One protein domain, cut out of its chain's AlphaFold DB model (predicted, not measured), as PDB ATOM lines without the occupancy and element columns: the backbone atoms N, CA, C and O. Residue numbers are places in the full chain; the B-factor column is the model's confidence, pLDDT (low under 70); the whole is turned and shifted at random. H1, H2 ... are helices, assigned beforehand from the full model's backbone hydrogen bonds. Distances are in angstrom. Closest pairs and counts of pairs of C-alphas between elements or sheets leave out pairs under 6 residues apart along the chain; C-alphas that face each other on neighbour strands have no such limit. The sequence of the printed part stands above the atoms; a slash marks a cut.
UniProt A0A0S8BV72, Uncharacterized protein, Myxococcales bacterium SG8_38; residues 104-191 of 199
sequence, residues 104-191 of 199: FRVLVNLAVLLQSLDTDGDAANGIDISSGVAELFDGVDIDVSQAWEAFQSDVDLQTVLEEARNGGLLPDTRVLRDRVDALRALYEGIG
ATOM      1  N   PHE A 104      92.981 111.512 323.691       94.50
ATOM      2  CA  PHE A 104      91.975 110.540 323.261       94.50
ATOM      3  C   PHE A 104      90.872 111.177 322.399       94.50
ATOM      4  O   PHE A 104      90.371 110.535 321.483       94.50
ATOM      5  N   ARG A 105      90.529 112.458 322.622       95.12
ATOM      6  CA  ARG A 105      89.564 113.179 321.770       95.12
ATOM      7  C   ARG A 105      90.099 113.349 320.356       95.12
ATOM      8  O   ARG A 105      89.360 113.075 319.420       95.12
ATOM      9  N   VAL A 106      91.376 113.723 320.219       97.25
ATOM     10  CA  VAL A 106      92.053 113.814 318.916       97.25
ATOM     11  C   VAL A 106      91.954 112.481 318.181       97.25
ATOM     12  O   VAL A 106      91.472 112.452 317.056       97.25
ATOM     13  N   LEU A 107      92.301 111.371 318.840       97.62
ATOM     14  CA  LEU A 107      92.197 110.031 318.255       97.62
ATOM     15  C   LEU A 107      90.787 109.732 317.717       97.62
ATOM     16  O   LEU A 107      90.636 109.317 316.567       97.62
ATOM     17  N   VAL A 108      89.753 109.947 318.540       97.00
ATOM     18  CA  VAL A 108      88.357 109.672 318.156       97.00
ATOM     19  C   VAL A 108      87.909 110.580 317.012       97.00
ATOM     20  O   VAL A 108      87.319 110.107 316.043       97.00
ATOM     21  N   ASN A 109      88.182 111.880 317.117       98.19
ATOM     22  CA  ASN A 109      87.744 112.870 316.140       98.19
ATOM     23  C   ASN A 109      88.450 112.674 314.793       98.19
ATOM     24  O   ASN A 109      87.804 112.816 313.760       98.19
ATOM     25  N   LEU A 110      89.727 112.272 314.785       98.62
ATOM     26  CA  LEU A 110      90.439 111.897 313.561       98.62
ATOM     27  C   LEU A 110      89.811 110.676 312.887       98.62
ATOM     28  O   LEU A 110      89.522 110.737 311.694       98.62
ATOM     29  N   ALA A 111      89.548 109.603 313.639       98.50
ATOM     30  CA  ALA A 111      88.900 108.406 313.097       98.50
ATOM     31  C   ALA A 111      87.524 108.742 312.499       98.50
ATOM     32  O   ALA A 111      87.209 108.368 311.370       98.50
ATOM     33  N   VAL A 112      86.712 109.515 313.228       98.69
ATOM     34  CA  VAL A 112      85.395 109.954 312.751       98.69
ATOM     35  C   VAL A 112      85.524 110.830 311.509       98.69
ATOM     36  O   VAL A 112      84.795 110.596 310.548       98.69
ATOM     37  N   LEU A 113      86.430 111.810 311.498       98.75
ATOM     38  CA  LEU A 113      86.627 112.712 310.364       98.75
ATOM     39  C   LEU A 113      86.992 111.927 309.105       98.75
ATOM     40  O   LEU A 113      86.262 111.978 308.118       98.75
ATOM     41  N   LEU A 114      88.077 111.156 309.159       98.69
ATOM     42  CA  LEU A 114      88.621 110.441 308.005       98.69
ATOM     43  C   LEU A 114      87.605 109.458 307.423       98.69
ATOM     44  O   LEU A 114      87.308 109.502 306.233       98.69
ATOM     45  N   GLN A 115      87.001 108.625 308.270       98.62
ATOM     46  CA  GLN A 115      86.054 107.604 307.822       98.62
ATOM     47  C   GLN A 115      84.705 108.190 307.366       98.62
ATOM     48  O   GLN A 115      83.949 107.527 306.656       98.62
ATOM     49  N   SER A 116      84.364 109.420 307.770       98.56
ATOM     50  CA  SER A 116      83.164 110.116 307.274       98.56
ATOM     51  C   SER A 116      83.373 110.734 305.893       98.56
ATOM     52  O   SER A 116      82.408 110.888 305.144       98.56
ATOM     53  N   LEU A 117      84.610 111.104 305.569       98.44
ATOM     54  CA  LEU A 117      84.989 111.699 304.285       98.44
ATOM     55  C   LEU A 117      85.340 110.656 303.224       98.44
ATOM     56  O   LEU A 117      85.545 111.011 302.065       98.44
ATOM     57  N   ASP A 118      85.383 109.388 303.618       98.31
ATOM     58  CA  ASP A 118      85.600 108.272 302.721       98.31
ATOM     59  C   ASP A 118      84.521 108.202 301.625       98.31
ATOM     60  O   ASP A 118      83.308 108.289 301.883       98.31
ATOM     61  N   THR A 119      84.983 108.071 300.383       97.19
ATOM     62  CA  THR A 119      84.164 108.246 299.179       97.19
ATOM     63  C   THR A 119      83.054 107.197 299.088       97.19
ATOM     64  O   THR A 119      81.916 107.535 298.747       97.19
ATOM     65  N   ASP A 120      83.342 105.940 299.434       95.44
ATOM     66  CA  ASP A 120      82.351 104.856 299.434       95.44
ATOM     67  C   ASP A 120      81.768 104.565 300.832       95.44
ATOM     68  O   ASP A 120      80.640 104.076 300.943       95.44
ATOM     69  N   GLY A 121      82.448 104.991 301.902       94.06
ATOM     70  CA  GLY A 121      82.012 104.828 303.287       94.06
ATOM     71  C   GLY A 121      82.343 103.486 303.904       94.06
ATOM     72  O   GLY A 121      81.802 103.187 304.976       94.06
ATOM     73  N   ASP A 122      83.174 102.702 303.235       94.88
ATOM     74  CA  ASP A 122      83.664 101.418 303.683       94.88
ATOM     75  C   ASP A 122      85.153 101.508 304.025       94.88
ATOM     76  O   ASP A 122      86.019 100.997 303.319       94.88
ATOM     77  N   ALA A 123      85.426 102.070 305.206       94.56
ATOM     78  CA  ALA A 123      86.779 102.197 305.739       94.56
ATOM     79  C   ALA A 123      87.563 100.868 305.763       94.56
ATOM     80  O   ALA A 123      88.786 100.893 305.745       94.56
ATOM     81  N   ALA A 124      86.905  99.699 305.767       92.44
ATOM     82  CA  ALA A 124      87.592  98.406 305.791       92.44
ATOM     83  C   ALA A 124      88.382  98.107 304.502       92.44
ATOM     84  O   ALA A 124      89.271  97.252 304.511       92.44
ATOM     85  N   ASN A 125      88.069  98.783 303.392       93.06
ATOM     86  CA  ASN A 125      88.744  98.594 302.108       93.06
ATOM     87  C   ASN A 125      89.810  99.674 301.806       93.06
ATOM     88  O   ASN A 125      90.441  99.641 300.745       93.06
ATOM     89  N   GLY A 126      90.063 100.560 302.772       96.69
ATOM     90  CA  GLY A 126      90.846 101.780 302.618       96.69
ATOM     91  C   GLY A 126      89.985 103.008 302.907       96.69
ATOM     92  O   GLY A 126      88.778 102.904 303.067       96.69
ATOM     93  N   ILE A 127      90.617 104.173 303.004       98.44
ATOM     94  CA  ILE A 127      89.920 105.453 303.133       98.44
ATOM     95  C   ILE A 127      90.389 106.322 301.978       98.44
ATOM     96  O   ILE A 127      91.562 106.701 301.924       98.44
ATOM     97  N   ASP A 128      89.487 106.621 301.047       98.19
ATOM     98  CA  ASP A 128      89.777 107.470 299.892       98.19
ATOM     99  C   ASP A 128      89.035 108.798 300.013       98.19
ATOM    100  O   ASP A 128      87.820 108.880 299.810       98.19
ATOM    101  N   ILE A 129      89.776 109.858 300.335       98.50
ATOM    102  CA  ILE A 129      89.251 111.221 300.355       98.50
ATOM    103  C   ILE A 129      89.512 111.834 298.984       98.50
ATOM    104  O   ILE A 129      90.637 112.207 298.648       98.50
ATOM    105  N   SER A 130      88.463 111.941 298.169       97.88
ATOM    106  CA  SER A 130      88.603 112.514 296.830       97.88
ATOM    107  C   SER A 130      89.133 113.952 296.880       97.88
ATOM    108  O   SER A 130      88.855 114.706 297.816       97.88
ATOM    109  N   SER A 131      89.838 114.379 295.828       97.56
ATOM    110  CA  SER A 131      90.361 115.751 295.746       97.56
ATOM    111  C   SER A 131      89.261 116.805 295.886       97.56
ATOM    112  O   SER A 131      89.480 117.829 296.519       97.56
ATOM    113  N   GLY A 132      88.062 116.534 295.357       97.94
ATOM    114  CA  GLY A 132      86.915 117.430 295.494       97.94
ATOM    115  C   GLY A 132      86.446 117.580 296.941       97.94
ATOM    116  O   GLY A 132      86.067 118.674 297.330       97.94
ATOM    117  N   VAL A 133      86.498 116.514 297.751       98.25
ATOM    118  CA  VAL A 133      86.199 116.605 299.192       98.25
ATOM    119  C   VAL A 133      87.314 117.352 299.921       98.25
ATOM    120  O   VAL A 133      87.022 118.213 300.742       98.25
ATOM    121  N   ALA A 134      88.581 117.073 299.601       98.00
ATOM    122  CA  ALA A 134      89.720 117.754 300.215       98.00
ATOM    123  C   ALA A 134      89.730 119.273 299.938       98.00
ATOM    124  O   ALA A 134      90.092 120.047 300.820       98.00
ATOM    125  N   GLU A 135      89.298 119.706 298.750       97.94
ATOM    126  CA  GLU A 135      89.158 121.125 298.378       97.94
ATOM    127  C   GLU A 135      88.108 121.871 299.221       97.94
ATOM    128  O   GLU A 135      88.258 123.069 299.448       97.94
ATOM    129  N   LEU A 136      87.080 121.186 299.740       98.38
ATOM    130  CA  LEU A 136      86.081 121.810 300.623       98.38
ATOM    131  C   LEU A 136      86.665 122.235 301.976       98.38
ATOM    132  O   LEU A 136      86.038 123.012 302.690       98.38
ATOM    133  N   PHE A 137      87.854 121.741 302.330       98.38
ATOM    134  CA  PHE A 137      88.547 122.142 303.550       98.38
ATOM    135  C   PHE A 137      89.434 123.386 303.373       98.38
ATOM    136  O   PHE A 137      90.033 123.855 304.344       98.38
ATOM    137  N   ASP A 138      89.564 123.937 302.163       97.19
ATOM    138  CA  ASP A 138      90.341 125.159 301.952       97.19
ATOM    139  C   ASP A 138      89.659 126.339 302.684       97.19
ATOM    140  O   ASP A 138      88.521 126.705 302.391       97.19
ATOM    141  N   GLY A 139      90.350 126.952 303.653       97.06
ATOM    142  CA  GLY A 139      89.771 127.972 304.537       97.06
ATOM    143  C   GLY A 139      88.968 127.430 305.726       97.06
ATOM    144  O   GLY A 139      88.409 128.238 306.471       97.06
ATOM    145  N   VAL A 140      88.902 126.107 305.910       98.06
ATOM    146  CA  VAL A 140      88.209 125.442 307.024       98.06
ATOM    147  C   VAL A 140      89.231 124.907 308.023       98.06
ATOM    148  O   VAL A 140      90.093 124.105 307.668       98.06
ATOM    149  N   ASP A 141      89.100 125.317 309.283       97.19
ATOM    150  CA  ASP A 141      89.977 124.919 310.390       97.19
ATOM    151  C   ASP A 141      89.158 124.216 311.480       97.19
ATOM    152  O   ASP A 141      88.601 124.855 312.376       97.19
ATOM    153  N   ILE A 142      89.031 122.890 311.367       98.00
ATOM    154  CA  ILE A 142      88.357 122.068 312.377       98.00
ATOM    155  C   ILE A 142      89.338 121.740 313.504       98.00
ATOM    156  O   ILE A 142      90.317 121.020 313.307       98.00
ATOM    157  N   ASP A 143      89.024 122.172 314.726       97.00
ATOM    158  CA  ASP A 143      89.780 121.762 315.911       97.00
ATOM    159  C   ASP A 143      89.488 120.289 316.240       97.00
ATOM    160  O   ASP A 143      88.467 119.962 316.848       97.00
ATOM    161  N   VAL A 144      90.388 119.379 315.865       96.69
ATOM    162  CA  VAL A 144      90.260 117.940 316.163       96.69
ATOM    163  C   VAL A 144      90.445 117.611 317.650       96.69
ATOM    164  O   VAL A 144      90.107 116.509 318.077       96.69
ATOM    165  N   SER A 145      90.928 118.546 318.474       95.75
ATOM    166  CA  SER A 145      91.106 118.353 319.922       95.75
ATOM    167  C   SER A 145      89.874 118.726 320.755       95.75
ATOM    168  O   SER A 145      89.811 118.433 321.960       95.75
ATOM    169  N   GLN A 146      88.873 119.352 320.125       95.44
ATOM    170  CA  GLN A 146      87.659 119.795 320.797       95.44
ATOM    171  C   GLN A 146      86.863 118.618 321.397       95.44
ATOM    172  O   GLN A 146      86.997 117.458 321.000       95.44
ATOM    173  N   ALA A 147      86.022 118.909 322.395       95.06
ATOM    174  CA  ALA A 147      85.179 117.887 323.024       95.06
ATOM    175  C   ALA A 147      84.231 117.247 322.000       95.06
ATOM    176  O   ALA A 147      83.760 117.935 321.094       95.06
ATOM    177  N   TRP A 148      83.907 115.962 322.177       94.12
ATOM    178  CA  TRP A 148      83.072 115.214 321.230       94.12
ATOM    179  C   TRP A 148      81.762 115.934 320.893       94.12
ATOM    180  O   TRP A 148      81.383 116.032 319.730       94.12
ATOM    181  N   GLU A 149      81.076 116.479 321.901       94.75
ATOM    182  CA  GLU A 149      79.811 117.182 321.704       94.75
ATOM    183  C   GLU A 149      79.965 118.435 320.840       94.75
ATOM    184  O   GLU A 149      79.041 118.755 320.096       94.75
ATOM    185  N   ALA A 150      81.107 119.122 320.928       96.31
ATOM    186  CA  ALA A 150      81.420 120.263 320.080       96.31
ATOM    187  C   ALA A 150      81.758 119.784 318.661       96.31
ATOM    188  O   ALA A 150      81.081 120.199 317.728       96.31
ATOM    189  N   PHE A 151      82.660 118.802 318.534       97.25
ATOM    190  CA  PHE A 151      83.116 118.243 317.257       97.25
ATOM    191  C   PHE A 151      81.963 117.715 316.394       97.25
ATOM    192  O   PHE A 151      81.813 118.100 315.239       97.25
ATOM    193  N   GLN A 152      81.081 116.882 316.961       96.75
ATOM    194  CA  GLN A 152      79.954 116.314 316.209       96.75
ATOM    195  C   GLN A 152      78.964 117.386 315.713       96.75
ATOM    196  O   GLN A 152      78.172 117.129 314.806       96.75
ATOM    197  N   SER A 153      78.963 118.566 316.339       97.56
ATOM    198  CA  SER A 153      78.067 119.685 316.026       97.56
ATOM    199  C   SER A 153      78.782 120.873 315.380       97.56
ATOM    200  O   SER A 153      78.164 121.925 315.213       97.56
ATOM    201  N   ASP A 154      80.059 120.704 315.031       98.44
ATOM    202  CA  ASP A 154      80.888 121.741 314.437       98.44
ATOM    203  C   ASP A 154      80.256 122.217 313.123       98.44
ATOM    204  O   ASP A 154      79.964 121.428 312.223       98.44
ATOM    205  N   VAL A 155      79.964 123.517 313.045       98.19
ATOM    206  CA  VAL A 155      79.189 124.093 311.939       98.19
ATOM    207  C   VAL A 155      79.955 124.005 310.626       98.19
ATOM    208  O   VAL A 155      79.335 123.755 309.589       98.19
ATOM    209  N   ASP A 156      81.274 124.170 310.660       98.25
ATOM    210  CA  ASP A 156      82.095 124.142 309.457       98.25
ATOM    211  C   ASP A 156      82.198 122.702 308.942       98.25
ATOM    212  O   ASP A 156      81.968 122.451 307.759       98.25
ATOM    213  N   LEU A 157      82.371 121.723 309.838       98.19
ATOM    214  CA  LEU A 157      82.355 120.302 309.473       98.19
ATOM    215  C   LEU A 157      81.000 119.859 308.895       98.19
ATOM    216  O   LEU A 157      80.945 119.142 307.894       98.19
ATOM    217  N   GLN A 158      79.889 120.293 309.499       98.06
ATOM    218  CA  GLN A 158      78.550 119.995 308.977       98.06
ATOM    219  C   GLN A 158      78.319 120.638 307.603       98.06
ATOM    220  O   GLN A 158      77.712 120.014 306.730       98.06
ATOM    221  N   THR A 159      78.839 121.851 307.396       98.25
ATOM    222  CA  THR A 159      78.772 122.557 306.111       98.25
ATOM    223  C   THR A 159      79.559 121.807 305.040       98.25
ATOM    224  O   THR A 159      79.010 121.540 303.975       98.25
ATOM    225  N   VAL A 160      80.784 121.362 305.337       98.38
ATOM    226  CA  VAL A 160      81.591 120.552 304.410       98.38
ATOM    227  C   VAL A 160      80.853 119.276 303.990       98.38
ATOM    228  O   VAL A 160      80.781 118.967 302.800       98.38
ATOM    229  N   LEU A 161      80.246 118.544 304.932       98.12
ATOM    230  CA  LEU A 161      79.469 117.342 304.600       98.12
ATOM    231  C   LEU A 161      78.221 117.659 303.765       98.12
ATOM    232  O   LEU A 161      77.832 116.876 302.897       98.12
ATOM    233  N   GLU A 162      77.560 118.787 304.017       98.38
ATOM    234  CA  GLU A 162      76.441 119.245 303.199       98.38
ATOM    235  C   GLU A 162      76.878 119.600 301.773       98.38
ATOM    236  O   GLU A 162      76.250 119.139 300.818       98.38
ATOM    237  N   GLU A 163      77.969 120.343 301.613       98.25
ATOM    238  CA  GLU A 163      78.520 120.705 300.308       98.25
ATOM    239  C   GLU A 163      79.006 119.481 299.531       98.25
ATOM    240  O   GLU A 163      78.691 119.350 298.347       98.25
ATOM    241  N   ALA A 164      79.668 118.532 300.196       98.31
ATOM    242  CA  ALA A 164      80.102 117.282 299.582       98.31
ATOM    243  C   ALA A 164      78.921 116.472 299.024       98.31
ATOM    244  O   ALA A 164      78.988 115.966 297.903       98.31
ATOM    245  N   ARG A 165      77.807 116.389 299.764       98.19
ATOM    246  CA  ARG A 165      76.574 115.731 299.292       98.19
ATOM    247  C   ARG A 165      75.937 116.481 298.132       98.19
ATOM    248  O   ARG A 165      75.676 115.899 297.085       98.19
ATOM    249  N   ASN A 166      75.746 117.791 298.282       97.88
ATOM    250  CA  ASN A 166      75.141 118.633 297.248       97.88
ATOM    251  C   ASN A 166      75.965 118.647 295.948       97.88
ATOM    252  O   ASN A 166      75.404 118.777 294.858       97.88
ATOM    253  N   GLY A 167      77.287 118.495 296.059       97.31
ATOM    254  CA  GLY A 167      78.218 118.354 294.942       97.31
ATOM    255  C   GLY A 167      78.291 116.945 294.344       97.31
ATOM    256  O   GLY A 167      78.964 116.762 293.331       97.31
ATOM    257  N   GLY A 168      77.617 115.951 294.936       97.50
ATOM    258  CA  GLY A 168      77.686 114.549 294.518       97.50
ATOM    259  C   GLY A 168      79.046 113.890 294.769       97.50
ATOM    260  O   GLY A 168      79.358 112.887 294.133       97.50
ATOM    261  N   LEU A 169      79.858 114.469 295.659       97.69
ATOM    262  CA  LEU A 169      81.164 113.950 296.068       97.69
ATOM    263  C   LEU A 169      81.031 112.845 297.122       97.69
ATOM    264  O   LEU A 169      81.861 111.945 297.173       97.69
ATOM    265  N   LEU A 170      79.972 112.902 297.936       98.06
ATOM    266  CA  LEU A 170      79.591 111.871 298.904       98.06
ATOM    267  C   LEU A 170      78.106 111.502 298.723       98.06
ATOM    268  O   LEU A 170      77.329 112.334 298.247       98.06
ATOM    269  N   PRO A 171      77.671 110.287 299.114       96.50
ATOM    270  CA  PRO A 171      76.263 109.895 299.035       96.50
ATOM    271  C   PRO A 171      75.343 110.841 299.820       96.50
ATOM    272  O   PRO A 171      75.685 111.230 300.932       96.50
ATOM    273  N   ASP A 172      74.129 111.117 299.328       95.06
ATOM    274  CA  ASP A 172      73.147 112.002 299.995       95.06
ATOM    275  C   ASP A 172      72.814 111.592 301.443       95.06
ATOM    276  O   ASP A 172      72.373 112.402 302.258       95.06
ATOM    277  N   THR A 173      73.013 110.318 301.781       94.88
ATOM    278  CA  THR A 173      72.800 109.778 303.129       94.88
ATOM    279  C   THR A 173      74.003 109.948 304.052       94.88
ATOM    280  O   THR A 173      73.916 109.557 305.215       94.88
ATOM    281  N   ARG A 174      75.129 110.484 303.562       97.12
ATOM    282  CA  ARG A 174      76.343 110.654 304.358       97.12
ATOM    283  C   ARG A 174      76.070 111.578 305.538       97.12
ATOM    284  O   ARG A 174      75.505 112.662 305.399       97.12
ATOM    285  N   VAL A 175      76.503 111.123 306.701       96.19
ATOM    286  CA  VAL A 175      76.552 111.860 307.961       96.19
ATOM    287  C   VAL A 175      77.889 111.550 308.622       96.19
ATOM    288  O   VAL A 175      78.595 110.641 308.170       96.19
ATOM    289  N   LEU A 176      78.225 112.275 309.690       97.44
ATOM    290  CA  LEU A 176      79.343 111.874 310.538       97.44
ATOM    291  C   LEU A 176      79.136 110.441 311.026       97.44
ATOM    292  O   LEU A 176      78.047 110.072 311.475       97.44
ATOM    293  N   ARG A 177      80.195 109.645 310.918       96.88
ATOM    294  CA  ARG A 177      80.246 108.290 311.443       96.88
ATOM    295  C   ARG A 177      80.076 108.326 312.960       96.88
ATOM    296  O   ARG A 177      80.567 109.233 313.632       96.88
ATOM    297  N   ASP A 178      79.376 107.334 313.498       96.44
ATOM    298  CA  ASP A 178      79.283 107.174 314.944       96.44
ATOM    299  C   ASP A 178      80.681 106.933 315.539       96.44
ATOM    300  O   ASP A 178      81.488 106.197 314.972       96.44
ATOM    301  N   ARG A 179      80.986 107.562 316.680       95.25
ATOM    302  CA  ARG A 179      82.321 107.485 317.293       95.25
ATOM    303  C   ARG A 179      82.734 106.072 317.701       95.25
ATOM    304  O   ARG A 179      83.919 105.755 317.653       95.25
ATOM    305  N   VAL A 180      81.785 105.235 318.119       96.06
ATOM    306  CA  VAL A 180      82.046 103.839 318.489       96.06
ATOM    307  C   VAL A 180      82.346 103.047 317.224       96.06
ATOM    308  O   VAL A 180      83.365 102.363 317.168       96.06
ATOM    309  N   ASP A 181      81.532 103.209 316.182       96.75
ATOM    310  CA  ASP A 181      81.753 102.543 314.893       96.75
ATOM    311  C   ASP A 181      83.054 102.991 314.209       96.75
ATOM    312  O   ASP A 181      83.679 102.203 313.498       96.75
ATOM    313  N   ALA A 182      83.468 104.246 314.410       97.69
ATOM    314  CA  ALA A 182      84.735 104.768 313.912       97.69
ATOM    315  C   ALA A 182      85.937 104.166 314.649       97.69
ATOM    316  O   ALA A 182      86.878 103.698 314.014       97.69
ATOM    317  N   LEU A 183      85.888 104.110 315.984       97.00
ATOM    318  CA  LEU A 183      86.949 103.495 316.786       97.00
ATOM    319  C   LEU A 183      87.085 101.995 316.526       97.00
ATOM    320  O   LEU A 183      88.202 101.498 316.429       97.00
ATOM    321  N   ARG A 184      85.968 101.277 316.375       96.25
ATOM    322  CA  ARG A 184      85.981  99.855 316.007       96.25
ATOM    323  C   ARG A 184      86.681  99.632 314.674       96.25
ATOM    324  O   ARG A 184      87.607  98.831 314.607       96.25
ATOM    325  N   ALA A 185      86.272 100.380 313.647       96.31
ATOM    326  CA  ALA A 185      86.878 100.296 312.324       96.31
ATOM    327  C   ALA A 185      88.364 100.675 312.355       96.31
ATOM    328  O   ALA A 185      89.166  99.984 311.739       96.31
ATOM    329  N   LEU A 186      88.746 101.685 313.148       97.38
ATOM    330  CA  LEU A 186      90.150 102.026 313.363       97.38
ATOM    331  C   LEU A 186      90.910 100.847 313.980       97.38
ATOM    332  O   LEU A 186      91.952 100.464 313.465       97.38
ATOM    333  N   TYR A 187      90.408 100.252 315.069       96.62
ATOM    334  CA  TYR A 187      91.083  99.147 315.764       96.62
ATOM    335  C   TYR A 187      91.218  97.898 314.889       96.62
ATOM    336  O   TYR A 187      92.233  97.202 314.969       96.62
ATOM    337  N   GLU A 188      90.208  97.618 314.068       94.38
ATOM    338  CA  GLU A 188      90.228  96.556 313.061       94.38
ATOM    339  C   GLU A 188      91.261  96.867 311.973       94.38
ATOM    340  O   GLU A 188      92.180  96.075 311.758       94.38
ATOM    341  N   GLY A 189      91.171  98.051 311.361       93.50
ATOM    342  CA  GLY A 189      92.062  98.508 310.302       93.50
ATOM    343  C   GLY A 189      93.521  98.448 310.730       93.50
ATOM    344  O   GLY A 189      94.359  97.861 310.034       93.50
ATOM    345  N   ILE A 190      93.834  98.955 311.927       94.62
ATOM    346  CA  ILE A 190      95.214  98.986 312.405       94.62
ATOM    347  C   ILE A 190      95.723  97.657 312.984       94.62
ATOM    348  O   ILE A 190      96.903  97.563 313.323       94.62
ATOM    349  N   GLY A 191      94.873  96.631 313.082       93.19
ATOM    350  CA  GLY A 191      95.244  95.302 313.570       93.19
ATOM    351  C   GLY A 191      95.304  95.155 315.095       93.19
ATOM    352  O   GLY A 191      95.833  94.156 315.582       93.19
TER     353      GLY A 191
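What this domain is: This is residues 104 to 191 of the 199 residues of an uncharacterized protein of Myxococcales bacterium SG8_38 (UniProt A0A0S8BV72). A long helix, H1, runs through the middle, H5 packs crosswise on one side of it, and H4 runs nearly the same way at some distance on another side. The two short helices lie near opposite ends of H1, H3 near its first residues and H2 near its last, and long loops join much of the rest. The printed part has 88 residues with five named helices, in the order H1, H2, H3, H4, H5, and no named strand; the class is all helix. It is compact and rounded, with a radius of gyration of the C-alphas of 12.3 A and spans of 33 by 28 by 20 A.

How they stand to each other: H1, residues 104 to 117, touches H5, residues 179 to 189, about perpendicular at 83 degrees; their closest C-alphas, those of Val 112 and Ala 182, are 5.4 A apart. With residues 105 to 109 alone, H1 only just touches H3, residues 148 to 151, with 3 pairs of C-alphas within 8 A; the closest, Arg 105 and Trp 148, are 6.8 A apart. H1 and H4, residues 155 to 166, are close but not clearly touching, at a shallow tilt of 18 degrees, the same way; their closest C-alphas, Leu 117 and Leu 161, are 7.9 A apart. H2, residues 131 to 135, is close to H4 but not clearly touching, with the C-alphas of Val 133 and Ala 164 closest at 6.1 A. H3 and H5 are apart. Every O i to N i+4 pair is within hydrogen-bond range in H1, H2, H4 and H5; H3 is too short for such a pair.

Where its parts are: H1 begins at C-alpha 104, (91.975, 110.540, 323.261), and is 20.3 A long. H2 is 6.1 A and H3 5.0 A long. H4 is 16.2 A long, and H5, 15.0 A, ends at C-alpha 189, (92.062, 98.508, 310.302).

The domain as a whole: The C-alphas farthest apart, Asn 166 and Gly 191, are 34.9 A apart. The links H1 to H2, H2 to H3 and H4 to H5 are long; H3 to H4 is tight. The printed part has no cut, and no printed residue is under 70 in pLDDT.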